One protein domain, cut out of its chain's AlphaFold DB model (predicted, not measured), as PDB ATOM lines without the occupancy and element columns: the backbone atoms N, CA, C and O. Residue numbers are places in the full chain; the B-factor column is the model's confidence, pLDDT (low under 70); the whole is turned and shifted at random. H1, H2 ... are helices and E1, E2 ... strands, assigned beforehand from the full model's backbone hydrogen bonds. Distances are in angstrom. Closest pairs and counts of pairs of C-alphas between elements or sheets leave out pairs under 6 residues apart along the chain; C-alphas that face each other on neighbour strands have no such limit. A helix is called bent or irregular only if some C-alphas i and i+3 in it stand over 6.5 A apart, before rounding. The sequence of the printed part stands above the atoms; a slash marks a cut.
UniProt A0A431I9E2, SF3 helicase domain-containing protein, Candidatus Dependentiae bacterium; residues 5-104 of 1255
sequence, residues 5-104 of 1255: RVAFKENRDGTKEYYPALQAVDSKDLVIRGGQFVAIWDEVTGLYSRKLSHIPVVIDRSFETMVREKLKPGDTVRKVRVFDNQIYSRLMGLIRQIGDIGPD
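Overview. This is residues 5 to 104 of the 1255 residues of the protein "SF3 helicase domain-containing protein" of Candidatus Dependentiae bacterium (UniProt A0A431I9E2). A small sheet of three strands, E3 to E5, makes one end of an elongated body and the two-stranded hairpin E1 and E2 reaches to the other; the long helix H1 runs from the sheet to the hairpin, and the shorter H2 packs on the same face of the sheet as H1. The 100 printed residues hold, along the chain, five strands and then two helices. The sheet's order is E3, E4, E5, antiparallel, and the class is mixed. The whole is compact, with a radius of gyration of the C-alphas of 14.5 A and spans of 46 by 27 by 22 A.

Along the chain. In the larger sheet, E3 is residues 30 to 33, E4 is residues 36 to 42, 18.1 A long, and E5 is residues 47 to 49. H1, residues 52 to 70, is 29.2 A long, from C-alpha 52 at (39.442, -44.248, -34.276); it is irregular, with C-alphas 66 and 69 7.4 A apart. H2, residues 87 to 97, is 15.3 A long and ends at (36.199, -27.482, -33.971). E1, residues 5 to 10, is 16.6 A long, and E2, residues 16 to 22, is 18.4 A.

Arrangement. E3, E4 and E5 form a meander, each strand the antiparallel neighbour of the one before; N 31 and O 39 are 2.8 A apart, and N 49 and O 40 2.7 A. H1 is on this sheet at a height of 9.9 A, and H2, on the same face, at 10.4 A. The closest C-alphas of E4 and H1 are those of Asp 42 and Val 58, 6.1 A apart. H1 and H2 are close but not clearly touching, with the C-alphas of Pro 56 and Tyr 88 closest at 7.4 A, at a steep tilt of 63 degrees, opposite ways. In the hairpin E1 and E2, N 17 and O 9 are 2.8 A apart; the closest C-alphas of E2 and H1 are those of Pro 20 and Phe 63, 6.5 A apart. O i to N i+4 pairs are within hydrogen-bond range in 11 of 15 cases in H1 and 6 of 7 in H2.

Size, cuts and confidence. The C-alphas of Asp 13 and Asp 104, the two farthest apart, are 47.8 A apart. The printed part has no cut. The link from H1 to H2 is long, 16 residues, and its residues 76 to 77 pair, parallel, with residues 17 to 18 of E2. Residues 83 to 85 are under 70 in pLDDT; the mean of the printed part is 84.2.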
ATOM      1  N   ARG A   5      52.518 -30.442 -38.358       88.50
ATOM      2  CA  ARG A   5      53.837 -29.825 -38.578       88.50
ATOM      3  C   ARG A   5      54.860 -30.310 -37.556       88.50
ATOM      4  O   ARG A   5      54.521 -30.663 -36.426       88.50
ATOM      5  N   VAL A   6      56.136 -30.254 -37.932       88.75
ATOM      6  CA  VAL A   6      57.249 -30.567 -37.024       88.75
ATOM      7  C   VAL A   6      57.516 -29.402 -36.076       88.75
ATOM      8  O   VAL A   6      57.908 -28.327 -36.521       88.75
ATOM      9  N   ALA A   7      57.351 -29.638 -34.774       89.62
ATOM     10  CA  ALA A   7      57.763 -28.737 -33.703       89.62
ATOM     11  C   ALA A   7      58.773 -29.435 -32.778       89.62
ATOM     12  O   ALA A   7      58.865 -30.664 -32.767       89.62
ATOM     13  N   PHE A   8      59.549 -28.660 -32.021       90.69
ATOM     14  CA  PHE A   8      60.479 -29.198 -31.030       90.69
ATOM     15  C   PHE A   8      60.565 -28.304 -29.793       90.69
ATOM     16  O   PHE A   8      60.351 -27.095 -29.873       90.69
ATOM     17  N   LYS A   9      60.909 -28.911 -28.657       89.00
ATOM     18  CA  LYS A   9      61.288 -28.230 -27.419       89.00
ATOM     19  C   LYS A   9      62.755 -28.531 -27.128       89.00
ATOM     20  O   LYS A   9      63.165 -29.684 -27.189       89.00
ATOM     21  N   GLU A  10      63.539 -27.504 -26.829       89.81
ATOM     22  CA  GLU A  10      64.946 -27.667 -26.459       89.81
ATOM     23  C   GLU A  10      65.068 -27.893 -24.946       89.81
ATOM     24  O   GLU A  10      64.466 -27.174 -24.142       89.81
ATOM     25  N   ASN A  11      65.800 -28.934 -24.559       84.88
ATOM     26  CA  ASN A  11      66.087 -29.269 -23.175       84.88
ATOM     27  C   ASN A  11      67.277 -28.449 -22.667       84.88
ATOM     28  O   ASN A  11      68.076 -27.915 -23.434       84.88
ATOM     29  N   ARG A  12      67.428 -28.370 -21.340       82.88
ATOM     30  CA  ARG A  12      68.519 -27.615 -20.694       82.88
ATOM     31  C   ARG A  12      69.922 -28.121 -21.062       82.88
ATOM     32  O   ARG A  12      70.881 -27.383 -20.878       82.88
ATOM     33  N   ASP A  13      70.038 -29.353 -21.549       84.12
ATOM     34  CA  ASP A  13      71.282 -29.979 -22.010       84.12
ATOM     35  C   ASP A  13      71.548 -29.782 -23.518       84.12
ATOM     36  O   ASP A  13      72.520 -30.323 -24.042       84.12
ATOM     37  N   GLY A  14      70.709 -29.008 -24.219       81.19
ATOM     38  CA  GLY A  14      70.834 -28.738 -25.654       81.19
ATOM     39  C   GLY A  14      70.264 -29.834 -26.566       81.19
ATOM     40  O   GLY A  14      70.312 -29.682 -27.789       81.19
ATOM     41  N   THR A  15      69.713 -30.920 -26.008       90.06
ATOM     42  CA  THR A  15      68.977 -31.942 -26.779       90.06
ATOM     43  C   THR A  15      67.584 -31.434 -27.152       90.06
ATOM     44  O   THR A  15      67.010 -30.587 -26.464       90.06
ATOM     45  N   LYS A  16      67.010 -31.933 -28.249       91.19
ATOM     46  CA  LYS A  16      65.680 -31.536 -28.729       91.19
ATOM     47  C   LYS A  16      64.684 -32.677 -28.600       91.19
ATOM     48  O   LYS A  16      64.932 -33.797 -29.031       91.19
ATOM     49  N   GLU A  17      63.513 -32.363 -28.062       90.44
ATOM     50  CA  GLU A  17      62.350 -33.242 -28.080       90.44
ATOM     51  C   GLU A  17      61.386 -32.791 -29.185       90.44
ATOM     52  O   GLU A  17      60.761 -31.732 -29.087       90.44
ATOM     53  N   TYR A  18      61.261 -33.585 -30.247       91.81
ATOM     54  CA  TYR A  18      60.383 -33.316 -31.387       91.81
ATOM     55  C   TYR A  18      58.965 -33.839 -31.132       91.81
ATOM     56  O   TYR A  18      58.798 -34.971 -30.685       91.81
ATOM     57  N   TYR A  19      57.934 -33.059 -31.465       89.19
ATOM     58  CA  TYR A  19      56.526 -33.453 -31.328       89.19
ATOM     59  C   TYR A  19      55.661 -32.957 -32.506       89.19
ATOM     60  O   TYR A  19      55.976 -31.920 -33.104       89.19
ATOM     61  N   PRO A  20      54.577 -33.675 -32.864       89.25
ATOM     62  CA  PRO A  20      53.675 -33.260 -33.933       89.25
ATOM     63  C   PRO A  20      52.775 -32.126 -33.436       89.25
ATOM     64  O   PRO A  20      51.927 -32.327 -32.565       89.25
ATOM     65  N   ALA A  21      52.951 -30.922 -33.976       87.50
ATOM     66  CA  ALA A  21      52.034 -29.818 -33.715       87.50
ATOM     67  C   ALA A  21      50.879 -29.867 -34.723       87.50
ATOM     68  O   ALA A  21      51.104 -29.896 -35.932       87.50
ATOM     69  N   LEU A  22      49.652 -29.888 -34.212       86.00
ATOM     70  CA  LEU A  22      48.431 -29.969 -35.012       86.00
ATOM     71  C   LEU A  22      48.098 -28.602 -35.628       86.00
ATOM     72  O   LEU A  22      48.348 -27.573 -34.995       86.00
ATOM     73  N   GLN A  23      47.544 -28.593 -36.838       81.69
ATOM     74  CA  GLN A  23      47.120 -27.379 -37.542       81.69
ATOM     75  C   GLN A  23      45.654 -27.495 -37.974       81.69
ATOM     76  O   GLN A  23      45.232 -28.552 -38.439       81.69
ATOM     77  N   ALA A  24      44.895 -26.405 -37.834       73.69
ATOM     78  CA  ALA A  24      43.548 -26.286 -38.381       73.69
ATOM     79  C   ALA A  24      43.643 -25.918 -39.870       73.69
ATOM     80  O   ALA A  24      43.845 -24.759 -40.214       73.69
ATOM     81  N   VAL A  25      43.591 -26.928 -40.738       75.56
ATOM     82  CA  VAL A  25      43.655 -26.794 -42.202       75.56
ATOM     83  C   VAL A  25      42.618 -27.717 -42.837       75.56
ATOM     84  O   VAL A  25      42.280 -28.745 -42.242       75.56
ATOM     85  N   ASP A  26      42.150 -27.391 -44.043       71.31
ATOM     86  CA  ASP A  26      41.287 -28.277 -44.835       71.31
ATOM     87  C   ASP A  26      42.093 -29.488 -45.338       71.31
ATOM     88  O   ASP A  26      42.731 -29.483 -46.396       71.31
ATOM     89  N   SER A  27      42.171 -30.501 -44.477       79.56
ATOM     90  CA  SER A  27      43.024 -31.667 -44.658       79.56
ATOM     91  C   SER A  27      42.433 -32.642 -45.668       79.56
ATOM     92  O   SER A  27      41.286 -33.070 -45.566       79.56
ATOM     93  N   LYS A  28      43.274 -33.113 -46.591       80.50
ATOM     94  CA  LYS A  28      42.942 -34.248 -47.466       80.50
ATOM     95  C   LYS A  28      43.259 -35.588 -46.807       80.50
ATOM     96  O   LYS A  28      42.904 -36.628 -47.353       80.50
ATOM     97  N   ASP A  29      43.983 -35.593 -45.692       86.25
ATOM     98  CA  ASP A  29      44.358 -36.798 -44.947       86.25
ATOM     99  C   ASP A  29      43.342 -37.173 -43.858       86.25
ATOM    100  O   ASP A  29      43.359 -38.312 -43.394       86.25
ATOM    101  N   LEU A  30      42.453 -36.261 -43.460       88.38
ATOM    102  CA  LEU A  30      41.473 -36.453 -42.391       88.38
ATOM    103  C   LEU A  30      40.061 -36.123 -42.888       88.38
ATOM    104  O   LEU A  30      39.840 -35.074 -43.478       88.38
ATOM    105  N   VAL A  31      39.105 -37.015 -42.634       88.62
ATOM    106  CA  VAL A  31      37.690 -36.818 -42.970       88.62
ATOM    107  C   VAL A  31      36.898 -36.599 -41.693       88.62
ATOM    108  O   VAL A  31      36.887 -37.462 -40.805       88.62
ATOM    109  N   ILE A  32      36.226 -35.453 -41.619       85.81
ATOM    110  CA  ILE A  32      35.386 -35.034 -40.495       85.81
ATOM    111  C   ILE A  32      33.994 -34.698 -41.033       85.81
ATOM    112  O   ILE A  32      33.874 -34.068 -42.085       85.81
ATOM    113  N   ARG A  33      32.947 -35.150 -40.337       80.62
ATOM    114  CA  ARG A  33      31.542 -34.789 -40.593       80.62
ATOM    115  C   ARG A  33      30.831 -34.565 -39.258       80.62
ATOM    116  O   ARG A  33      31.024 -35.359 -38.337       80.62
ATOM    117  N   GLY A  34      30.059 -33.492 -39.116       71.81
ATOM    118  CA  GLY A  34      29.369 -33.122 -37.875       71.81
ATOM    119  C   GLY A  34      30.299 -32.872 -36.684       71.81
ATOM    120  O   GLY A  34      29.930 -33.159 -35.542       71.81
ATOM    121  N   GLY A  35      31.541 -32.439 -36.922       75.31
ATOM    122  CA  GLY A  35      32.566 -32.342 -35.870       75.31
ATOM    123  C   GLY A  35      32.993 -33.702 -35.298       75.31
ATOM    124  O   GLY A  35      33.445 -33.797 -34.152       75.31
ATOM    125  N   GLN A  36      32.817 -34.782 -36.068       79.38
ATOM    126  CA  GLN A  36      33.219 -36.136 -35.699       79.38
ATOM    127  C   GLN A  36      34.184 -36.747 -36.704       79.38
ATOM    128  O   GLN A  36      34.090 -36.540 -37.911       79.38
ATOM    129  N   PHE A  37      35.087 -37.576 -36.187       86.06
ATOM    130  CA  PHE A  37      35.976 -38.383 -37.005       86.06
ATOM    131  C   PHE A  37      35.191 -39.374 -37.873       86.06
ATOM    132  O   PHE A  37      34.440 -40.202 -37.350       86.06
ATOM    133  N   VAL A  38      35.440 -39.339 -39.182       86.19
ATOM    134  CA  VAL A  38      34.900 -40.305 -40.146       86.19
ATOM    135  C   VAL A  38      35.986 -41.259 -40.638       86.19
ATOM    136  O   VAL A  38      35.790 -42.475 -40.573       86.19
ATOM    137  N   ALA A  39      37.124 -40.743 -41.116       90.69
ATOM    138  CA  ALA A  39      38.244 -41.565 -41.577       90.69
ATOM    139  C   ALA A  39      39.587 -40.809 -41.617       90.69
ATOM    140  O   ALA A  39      39.613 -39.583 -41.637       90.69
ATOM    141  N   ILE A  40      40.709 -41.537 -41.656       91.69
ATOM    142  CA  ILE A  40      42.070 -40.997 -41.841       91.69
ATOM    143  C   ILE A  40      42.817 -41.775 -42.926       91.69
ATOM    144  O   ILE A  40      42.757 -43.003 -42.954       91.69
ATOM    145  N   TRP A  41      43.528 -41.081 -43.808       92.81
ATOM    146  CA  TRP A  41      44.341 -41.687 -44.860       92.81
ATOM    147  C   TRP A  41      45.540 -42.447 -44.274       92.81
ATOM    148  O   TRP A  41      46.379 -41.838 -43.611       92.81
ATOM    149  N   ASP A  42      45.646 -43.758 -44.528       91.38
ATOM    150  CA  ASP A  42      46.817 -44.572 -44.171       91.38
ATOM    151  C   ASP A  42      47.643 -44.903 -45.424       91.38
ATOM    152  O   ASP A  42      47.275 -45.745 -46.242       91.38
ATOM    153  N   GLU A  43      48.804 -44.256 -45.550       84.44
ATOM    154  CA  GLU A  43      49.735 -44.444 -46.672       84.44
ATOM    155  C   GLU A  43      50.231 -45.894 -46.827       84.44
ATOM    156  O   GLU A  43      50.628 -46.276 -47.923       84.44
ATOM    157  N   VAL A  44      50.212 -46.714 -45.765       85.62
ATOM    158  CA  VAL A  44      50.686 -48.111 -45.830       85.62
ATOM    159  C   VAL A  44      49.655 -49.029 -46.466       85.62
ATOM    160  O   VAL A  44      50.023 -49.937 -47.207       85.62
ATOM    161  N   THR A  45      48.372 -48.819 -46.173       85.81
ATOM    162  CA  THR A  45      47.293 -49.620 -46.767       85.81
ATOM    163  C   THR A  45      46.790 -49.023 -48.078       85.81
ATOM    164  O   THR A  45      46.153 -49.729 -48.855       85.81
ATOM    165  N   GLY A  46      47.055 -47.735 -48.327       87.69
ATOM    166  CA  GLY A  46      46.480 -46.991 -49.446       87.69
ATOM    167  C   GLY A  46      44.979 -46.725 -49.280       87.69
ATOM    168  O   GLY A  46      44.307 -46.409 -50.256       87.69
ATOM    169  N   LEU A  47      44.432 -46.870 -48.070       92.06
ATOM    170  CA  LEU A  47      43.000 -46.738 -47.796       92.06
ATOM    171  C   LEU A  47      42.740 -45.735 -46.671       92.06
ATOM    172  O   LEU A  47      43.541 -45.562 -45.749       92.06
ATOM    173  N   TYR A  48      41.562 -45.117 -46.708       92.88
ATOM    174  CA  TYR A  48      41.036 -44.337 -45.595       92.88
ATOM    175  C   TYR A  48      40.541 -45.273 -44.485       92.88
ATOM    176  O   TYR A  48      39.589 -46.033 -44.650       92.88
ATOM    177  N   SER A  49      41.171 -45.212 -43.315       91.50
ATOM    178  CA  SER A  49      40.790 -46.003 -42.151       91.50
ATOM    179  C   SER A  49      39.687 -45.322 -41.348       91.50
ATOM    180  O   SER A  49      39.881 -44.228 -40.825       91.50
ATOM    181  N   ARG A  50      38.554 -46.010 -41.168       88.50
ATOM    182  CA  ARG A  50      37.431 -45.569 -40.315       88.50
ATOM    183  C   ARG A  50      37.621 -45.894 -38.819       88.50
ATOM    184  O   ARG A  50      36.728 -45.661 -38.009       88.50
ATOM    185  N   LYS A  51      38.761 -46.480 -38.419       87.56
ATOM    186  CA  LYS A  51      39.019 -46.901 -37.028       87.56
ATOM    187  C   LYS A  51      39.640 -45.763 -36.219       87.56
ATOM    188  O   LYS A  51      40.773 -45.371 -36.477       87.56
ATOM    189  N   LEU A  52      38.949 -45.309 -35.170       82.25
ATOM    190  CA  LEU A  52      39.442 -44.248 -34.276       82.25
ATOM    191  C   LEU A  52      40.826 -44.577 -33.676       82.25
ATOM    192  O   LEU A  52      41.698 -43.717 -33.591       82.25
ATOM    193  N   SER A  53      41.065 -45.847 -33.327       83.06
ATOM    194  CA  SER A  53      42.340 -46.322 -32.769       83.06
ATOM    195  C   SER A  53      43.525 -46.244 -33.740       83.06
ATOM    196  O   SER A  53      44.673 -46.314 -33.301       83.06
ATOM    197  N   HIS A  54      43.279 -46.092 -35.045       87.19
ATOM    198  CA  HIS A  54      44.337 -45.964 -36.045       87.19
ATOM    199  C   HIS A  54      44.870 -44.532 -36.148       87.19
ATOM    200  O   HIS A  54      46.010 -44.352 -36.564       87.19
ATOM    201  N   ILE A  55      44.120 -43.518 -35.706       86.88
ATOM    202  CA  ILE A  55      44.531 -42.109 -35.816       86.88
ATOM    203  C   ILE A  55      45.922 -41.860 -35.204       86.88
ATOM    204  O   ILE A  55      46.799 -41.369 -35.917       86.88
ATOM    205  N   PRO A  56      46.202 -42.252 -33.941       86.88
ATOM    206  CA  PRO A  56      47.529 -42.049 -33.361       86.88
ATOM    207  C   PRO A  56      48.606 -42.852 -34.091       86.88
ATOM    208  O   PRO A  56      49.755 -42.433 -34.169       86.88
ATOM    209  N   VAL A  57      48.238 -44.016 -34.640       88.19
ATOM    210  CA  VAL A  57      49.172 -44.917 -35.321       88.19
ATOM    211  C   VAL A  57      49.703 -44.300 -36.600       88.19
ATOM    212  O   VAL A  57      50.913 -44.326 -36.831       88.19
ATOM    213  N   VAL A  58      48.799 -43.754 -37.409       89.94
ATOM    214  CA  VAL A  58      49.146 -43.155 -38.693       89.94
ATOM    215  C   VAL A  58      49.899 -41.840 -38.480       89.94
ATOM    216  O   VAL A  58      50.926 -41.624 -39.124       89.94
ATOM    217  N   ILE A  59      49.470 -41.015 -37.516       90.06
ATOM    218  CA  ILE A  59      50.163 -39.762 -37.184       90.06
ATOM    219  C   ILE A  59      51.584 -40.035 -36.685       90.06
ATOM    220  O   ILE A  59      52.518 -39.438 -37.209       90.06
ATOM    221  N   ASP A  60      51.771 -40.959 -35.732       89.62
ATOM    222  CA  ASP A  60      53.102 -41.296 -35.204       89.62
ATOM    223  C   ASP A  60      54.051 -41.748 -36.316       89.62
ATOM    224  O   ASP A  60      55.191 -41.297 -36.387       89.62
ATOM    225  N   ARG A  61      53.569 -42.612 -37.218       90.06
ATOM    226  CA  ARG A  61      54.363 -43.152 -38.329       90.06
ATOM    227  C   ARG A  61      54.749 -42.064 -39.336       90.06
ATOM    228  O   ARG A  61      55.909 -41.985 -39.748       90.06
ATOM    229  N   SER A  62      53.786 -41.230 -39.731       87.62
ATOM    230  CA  SER A  62      54.031 -40.114 -40.651       87.62
ATOM    231  C   SER A  62      55.002 -39.112 -40.016       87.62
ATOM    232  O   SER A  62      55.984 -38.714 -40.641       87.62
ATOM    233  N   PHE A  63      54.807 -38.791 -38.734       90.31
ATOM    234  CA  PHE A  63      55.660 -37.872 -37.987       90.31
ATOM    235  C   PHE A  63      57.098 -38.378 -37.826       90.31
ATOM    236  O   PHE A  63      58.036 -37.635 -38.106       90.31
ATOM    237  N   GLU A  64      57.289 -39.647 -37.449       89.12
ATOM    238  CA  GLU A  64      58.613 -40.280 -37.357       89.12
ATOM    239  C   GLU A  64      59.382 -40.198 -38.679       89.12
ATOM    240  O   GLU A  64      60.592 -39.969 -38.685       89.12
ATOM    241  N   THR A  65      58.678 -40.336 -39.804       87.19
ATOM    242  CA  THR A  65      59.267 -40.206 -41.141       87.19
ATOM    243  C   THR A  65      59.714 -38.764 -41.409       87.19
ATOM    244  O   THR A  65      60.827 -38.558 -41.885       87.19
ATOM    245  N   MET A  66      58.915 -37.759 -41.024       87.94
ATOM    246  CA  MET A  66      59.247 -36.332 -41.195       87.94
ATOM    247  C   MET A  66      60.445 -35.858 -40.360       87.94
ATOM    248  O   MET A  66      61.109 -34.886 -40.734       87.94
ATOM    249  N   VAL A  67      60.701 -36.484 -39.204       90.12
ATOM    250  CA  VAL A  67      61.783 -36.079 -38.288       90.12
ATOM    251  C   VAL A  67      63.038 -36.935 -38.401       90.12
ATOM    252  O   VAL A  67      64.079 -36.514 -37.908       90.12
ATOM    253  N   ARG A  68      62.982 -38.092 -39.076       88.00
ATOM    254  CA  ARG A  68      64.094 -39.056 -39.166       88.00
ATOM    255  C   ARG A  68      65.427 -38.418 -39.567       88.00
ATOM    256  O   ARG A  68      66.440 -38.702 -38.942       88.00
ATOM    257  N   GLU A  69      65.420 -37.547 -40.572       84.25
ATOM    258  CA  GLU A  69      66.630 -36.873 -41.075       84.25
ATOM    259  C   GLU A  69      67.084 -35.689 -40.199       84.25
ATOM    260  O   GLU A  69      68.171 -35.150 -40.395       84.25
ATOM    261  N   LYS A  70      66.259 -35.269 -39.230       84.00
ATOM    262  CA  LYS A  70      66.498 -34.109 -38.353       84.00
ATOM    263  C   LYS A  70      67.050 -34.486 -36.974       84.00
ATOM    264  O   LYS A  70      67.509 -33.593 -36.269       84.00
ATOM    265  N   LEU A  71      66.993 -35.765 -36.593       87.56
ATOM    266  CA  LEU A  71      67.389 -36.249 -35.267       87.56
ATOM    267  C   LEU A  71      68.912 -36.297 -35.104       87.56
ATOM    268  O   LEU A  71      69.614 -36.922 -35.901       87.56
ATOM    269  N   LYS A  72      69.421 -35.682 -34.033       87.81
ATOM    270  CA  LYS A  72      70.820 -35.789 -33.597       87.81
ATOM    271  C   LYS A  72      70.963 -36.771 -32.424       87.81
ATOM    272  O   LYS A  72      69.979 -37.074 -31.750       87.81
ATOM    273  N   PRO A  73      72.180 -37.280 -32.142       83.00
ATOM    274  CA  PRO A  73      72.421 -38.115 -30.965       83.00
ATOM    275  C   PRO A  73      71.998 -37.395 -29.674       83.00
ATOM    276  O   PRO A  73      72.524 -36.328 -29.371       83.00
ATOM    277  N   GLY A  74      71.055 -37.983 -28.930       81.06
ATOM    278  CA  GLY A  74      70.480 -37.406 -27.707       81.06
ATOM    279  C   GLY A  74      69.082 -36.794 -27.875       81.06
ATOM    280  O   GLY A  74      68.389 -36.624 -26.876       81.06
ATOM    281  N   ASP A  75      68.631 -36.528 -29.106       89.31
ATOM    282  CA  ASP A  75      67.276 -36.031 -29.376       89.31
ATOM    283  C   ASP A  75      66.216 -37.128 -29.181       89.31
ATOM    284  O   ASP A  75      66.466 -38.319 -29.394       89.31
ATOM    285  N   THR A  76      64.997 -36.729 -28.814       87.56
ATOM    286  CA  THR A  76      63.865 -37.641 -28.585       87.56
ATOM    287  C   THR A  76      62.649 -37.269 -29.436       87.56
ATOM    288  O   THR A  76      62.480 -36.126 -29.862       87.56
ATOM    289  N   VAL A  77      61.785 -38.251 -29.718       88.50
ATOM    290  CA  VAL A  77      60.530 -38.065 -30.468       88.50
ATOM    291  C   VAL A  77      59.352 -38.383 -29.557       88.50
ATOM    292  O   VAL A  77      59.201 -39.510 -29.082       88.50
ATOM    293  N   ARG A  78      58.485 -37.396 -29.346       86.19
ATOM    294  CA  ARG A  78      57.261 -37.516 -28.556       86.19
ATOM    295  C   ARG A  78      56.098 -37.946 -29.454       86.19
ATOM    296  O   ARG A  78      55.644 -37.189 -30.309       86.19
ATOM    297  N   LYS A  79      55.609 -39.169 -29.236       84.69
ATOM    298  CA  LYS A  79      54.517 -39.804 -29.998       84.69
ATOM    299  C   LYS A  79      53.136 -39.437 -29.443       84.69
ATOM    300  O   LYS A  79      52.981 -39.288 -28.235       84.69
ATOM    301  N   VAL A  80      52.113 -39.375 -30.291       83.38
ATOM    302  CA  VAL A  80      50.698 -39.169 -29.931       83.38
ATOM    303  C   VAL A  80      50.183 -40.270 -29.004       83.38
ATOM    304  O   VAL A  80      49.378 -39.996 -28.121       83.38
ATOM    305  N   ARG A  81      50.663 -41.513 -29.157       77.69
ATOM    306  CA  ARG A  81      50.245 -42.656 -28.319       77.69
ATOM    307  C   ARG A  81      50.721 -42.620 -26.864       77.69
ATOM    308  O   ARG A  81      50.356 -43.508 -26.098       77.69
ATOM    309  N   VAL A  82      51.525 -41.637 -26.465       72.31
ATOM    310  CA  VAL A  82      51.953 -41.493 -25.067       72.31
ATOM    311  C   VAL A  82      50.823 -40.844 -24.264       72.31
ATOM    312  O   VAL A  82      50.523 -39.669 -24.453       72.31
ATOM    313  N   PHE A  83      50.206 -41.613 -23.364       56.28
ATOM    314  CA  PHE A  83      48.997 -41.225 -22.622       56.28
ATOM    315  C   PHE A  83      49.137 -39.901 -21.836       56.28
ATOM    316  O   PHE A  83      48.199 -39.108 -21.799       56.28
ATOM    317  N   ASP A  84      50.326 -39.608 -21.302       58.59
ATOM    318  CA  ASP A  84      50.586 -38.454 -20.425       58.59
ATOM    319  C   ASP A  84      50.831 -37.107 -21.142       58.59
ATOM    320  O   ASP A  84      51.168 -36.119 -20.491       58.59
ATOM    321  N   ASN A  85      50.704 -37.012 -22.475       67.69
ATOM    322  CA  ASN A  85      51.205 -35.836 -23.212       67.69
ATOM    323  C   ASN A  85      50.157 -34.884 -23.822       67.69
ATOM    324  O   ASN A  85      50.544 -33.944 -24.517       67.69
ATOM    325  N   GLN A  86      48.861 -35.076 -23.554       78.50
ATOM    326  CA  GLN A  86      47.740 -34.234 -24.029       78.50
ATOM    327  C   GLN A  86      47.625 -34.034 -25.562       78.50
ATOM    328  O   GLN A  86      46.738 -33.314 -26.017       78.50
ATOM    329  N   ILE A  87      48.470 -34.645 -26.404       81.81
ATOM    330  CA  ILE A  87      48.427 -34.415 -27.861       81.81
ATOM    331  C   ILE A  87      47.157 -35.033 -28.460       81.81
ATOM    332  O   ILE A  87      46.480 -34.407 -29.273       81.81
ATOM    333  N   TYR A  88      46.790 -36.236 -28.011       82.44
ATOM    334  CA  TYR A  88      45.571 -36.908 -28.462       82.44
ATOM    335  C   TYR A  88      44.292 -36.166 -28.043       82.44
ATOM    336  O   TYR A  88      43.366 -36.041 -28.841       82.44
ATOM    337  N   SER A  89      44.239 -35.621 -26.821       82.50
ATOM    338  CA  SER A  89      43.082 -34.836 -26.370       82.50
ATOM    339  C   SER A  89      42.940 -33.535 -27.160       82.50
ATOM    340  O   SER A  89      41.825 -33.187 -27.545       82.50
ATOM    341  N   ARG A  90      44.057 -32.871 -27.495       84.12
ATOM    342  CA  ARG A  90      44.065 -31.712 -28.403       84.12
ATOM    343  C   ARG A  90      43.598 -32.073 -29.810       84.12
ATOM    344  O   ARG A  90      42.833 -31.315 -30.387       84.12
ATOM    345  N   LEU A  91      43.982 -33.237 -30.337       82.44
ATOM    346  CA  LEU A  91      43.503 -33.722 -31.635       82.44
ATOM    347  C   LEU A  91      41.995 -33.979 -31.639       82.44
ATOM    348  O   LEU A  91      41.306 -33.574 -32.567       82.44
ATOM    349  N   MET A  92      41.468 -34.608 -30.590       84.25
ATOM    350  CA  MET A  92      40.027 -34.837 -30.454       84.25
ATOM    351  C   MET A  92      39.240 -33.547 -30.180       84.25
ATOM    352  O   MET A  92      38.044 -33.493 -30.462       84.25
ATOM    353  N   GLY A  93      39.879 -32.524 -29.605       82.62
ATOM    354  CA  GLY A  93      39.329 -31.170 -29.518       82.62
ATOM    355  C   GLY A  93      39.288 -30.492 -30.887       82.62
ATOM    356  O   GLY A  93      38.240 -30.015 -31.301       82.62
ATOM    357  N   LEU A  94      40.393 -30.562 -31.630       81.94
ATOM    358  CA  LEU A  94      40.521 -30.008 -32.975       81.94
ATOM    359  C   LEU A  94      39.494 -30.610 -33.949       81.94
ATOM    360  O   LEU A  94      38.837 -29.874 -34.676       81.94
ATOM    361  N   ILE A  95      39.292 -31.933 -33.913       83.56
ATOM    362  CA  ILE A  95      38.294 -32.622 -34.752       83.56
ATOM    363  C   ILE A  95      36.870 -32.095 -34.509       83.56
ATOM    364  O   ILE A  95      36.068 -32.054 -35.436       83.56
ATOM    365  N   ARG A  96      36.556 -31.663 -33.282       78.50
ATOM    366  CA  ARG A  96      35.250 -31.080 -32.942       78.50
ATOM    367  C   ARG A  96      35.086 -29.633 -33.416       78.50
ATOM    368  O   ARG A  96      33.953 -29.188 -33.531       78.50
ATOM    369  N   GLN A  97      36.184 -28.920 -33.671       77.25
ATOM    370  CA  GLN A  97      36.199 -27.482 -33.971       77.25
ATOM    371  C   GLN A  97      36.357 -27.154 -35.465       77.25
ATOM    372  O   GLN A  97      35.863 -26.123 -35.897       77.25
ATOM    373  N   ILE A  98      37.031 -28.004 -36.254       72.62
ATOM    374  CA  ILE A  98      37.362 -27.732 -37.672       72.62
ATOM    375  C   ILE A  98      36.132 -27.743 -38.609       72.62
ATOM    376  O   ILE A  98      36.208 -27.218 -39.717       72.62
ATOM    377  N   GLY A  99      34.997 -28.301 -38.179       72.19
ATOM    378  CA  GLY A  99      33.838 -28.506 -39.054       72.19
ATOM    379  C   GLY A  99      34.059 -29.647 -40.057       72.19
ATOM    380  O   GLY A  99      34.892 -30.530 -39.837       72.19
ATOM    381  N   ASP A 100      33.282 -29.662 -41.138       79.25
ATOM    382  CA  ASP A 100      33.279 -30.752 -42.120       79.25
ATOM    383  C   ASP A 100      34.414 -30.595 -43.139       79.25
ATOM    384  O   ASP A 100      34.445 -29.627 -43.891       79.25
ATOM    385  N   ILE A 101      35.330 -31.570 -43.188       82.75
ATOM    386  CA  ILE A 101      36.513 -31.553 -44.072       82.75
ATOM    387  C   ILE A 101      36.797 -32.924 -44.692       82.75
ATOM    388  O   ILE A 101      36.363 -33.962 -44.182       82.75
ATOM    389  N   GLY A 102      37.551 -32.949 -45.789       77.75
ATOM    390  CA  GLY A 102      37.990 -34.178 -46.457       77.75
ATOM    391  C   GLY A 102      36.989 -34.763 -47.471       77.75
ATOM    392  O   GLY A 102      35.811 -34.388 -47.493       77.75
ATOM    393  N   PRO A 103      37.444 -35.686 -48.345       83.62
ATOM    394  CA  PRO A 103      36.679 -36.146 -49.502       83.62
ATOM    395  C   PRO A 103      35.456 -36.988 -49.133       83.62
ATOM    396  O   PRO A 103      35.396 -37.625 -48.082       83.62
ATOM    397  N   ASP A 104      34.511 -37.052 -50.065       81.38
ATOM    398  CA  ASP A 104      33.458 -38.058 -50.048       81.38
ATOM    399  C   ASP A 104      34.042 -39.451 -50.286       81.38
ATOM    400  O   ASP A 104      34.644 -39.718 -51.329       81.38
TER     401      ASP A 104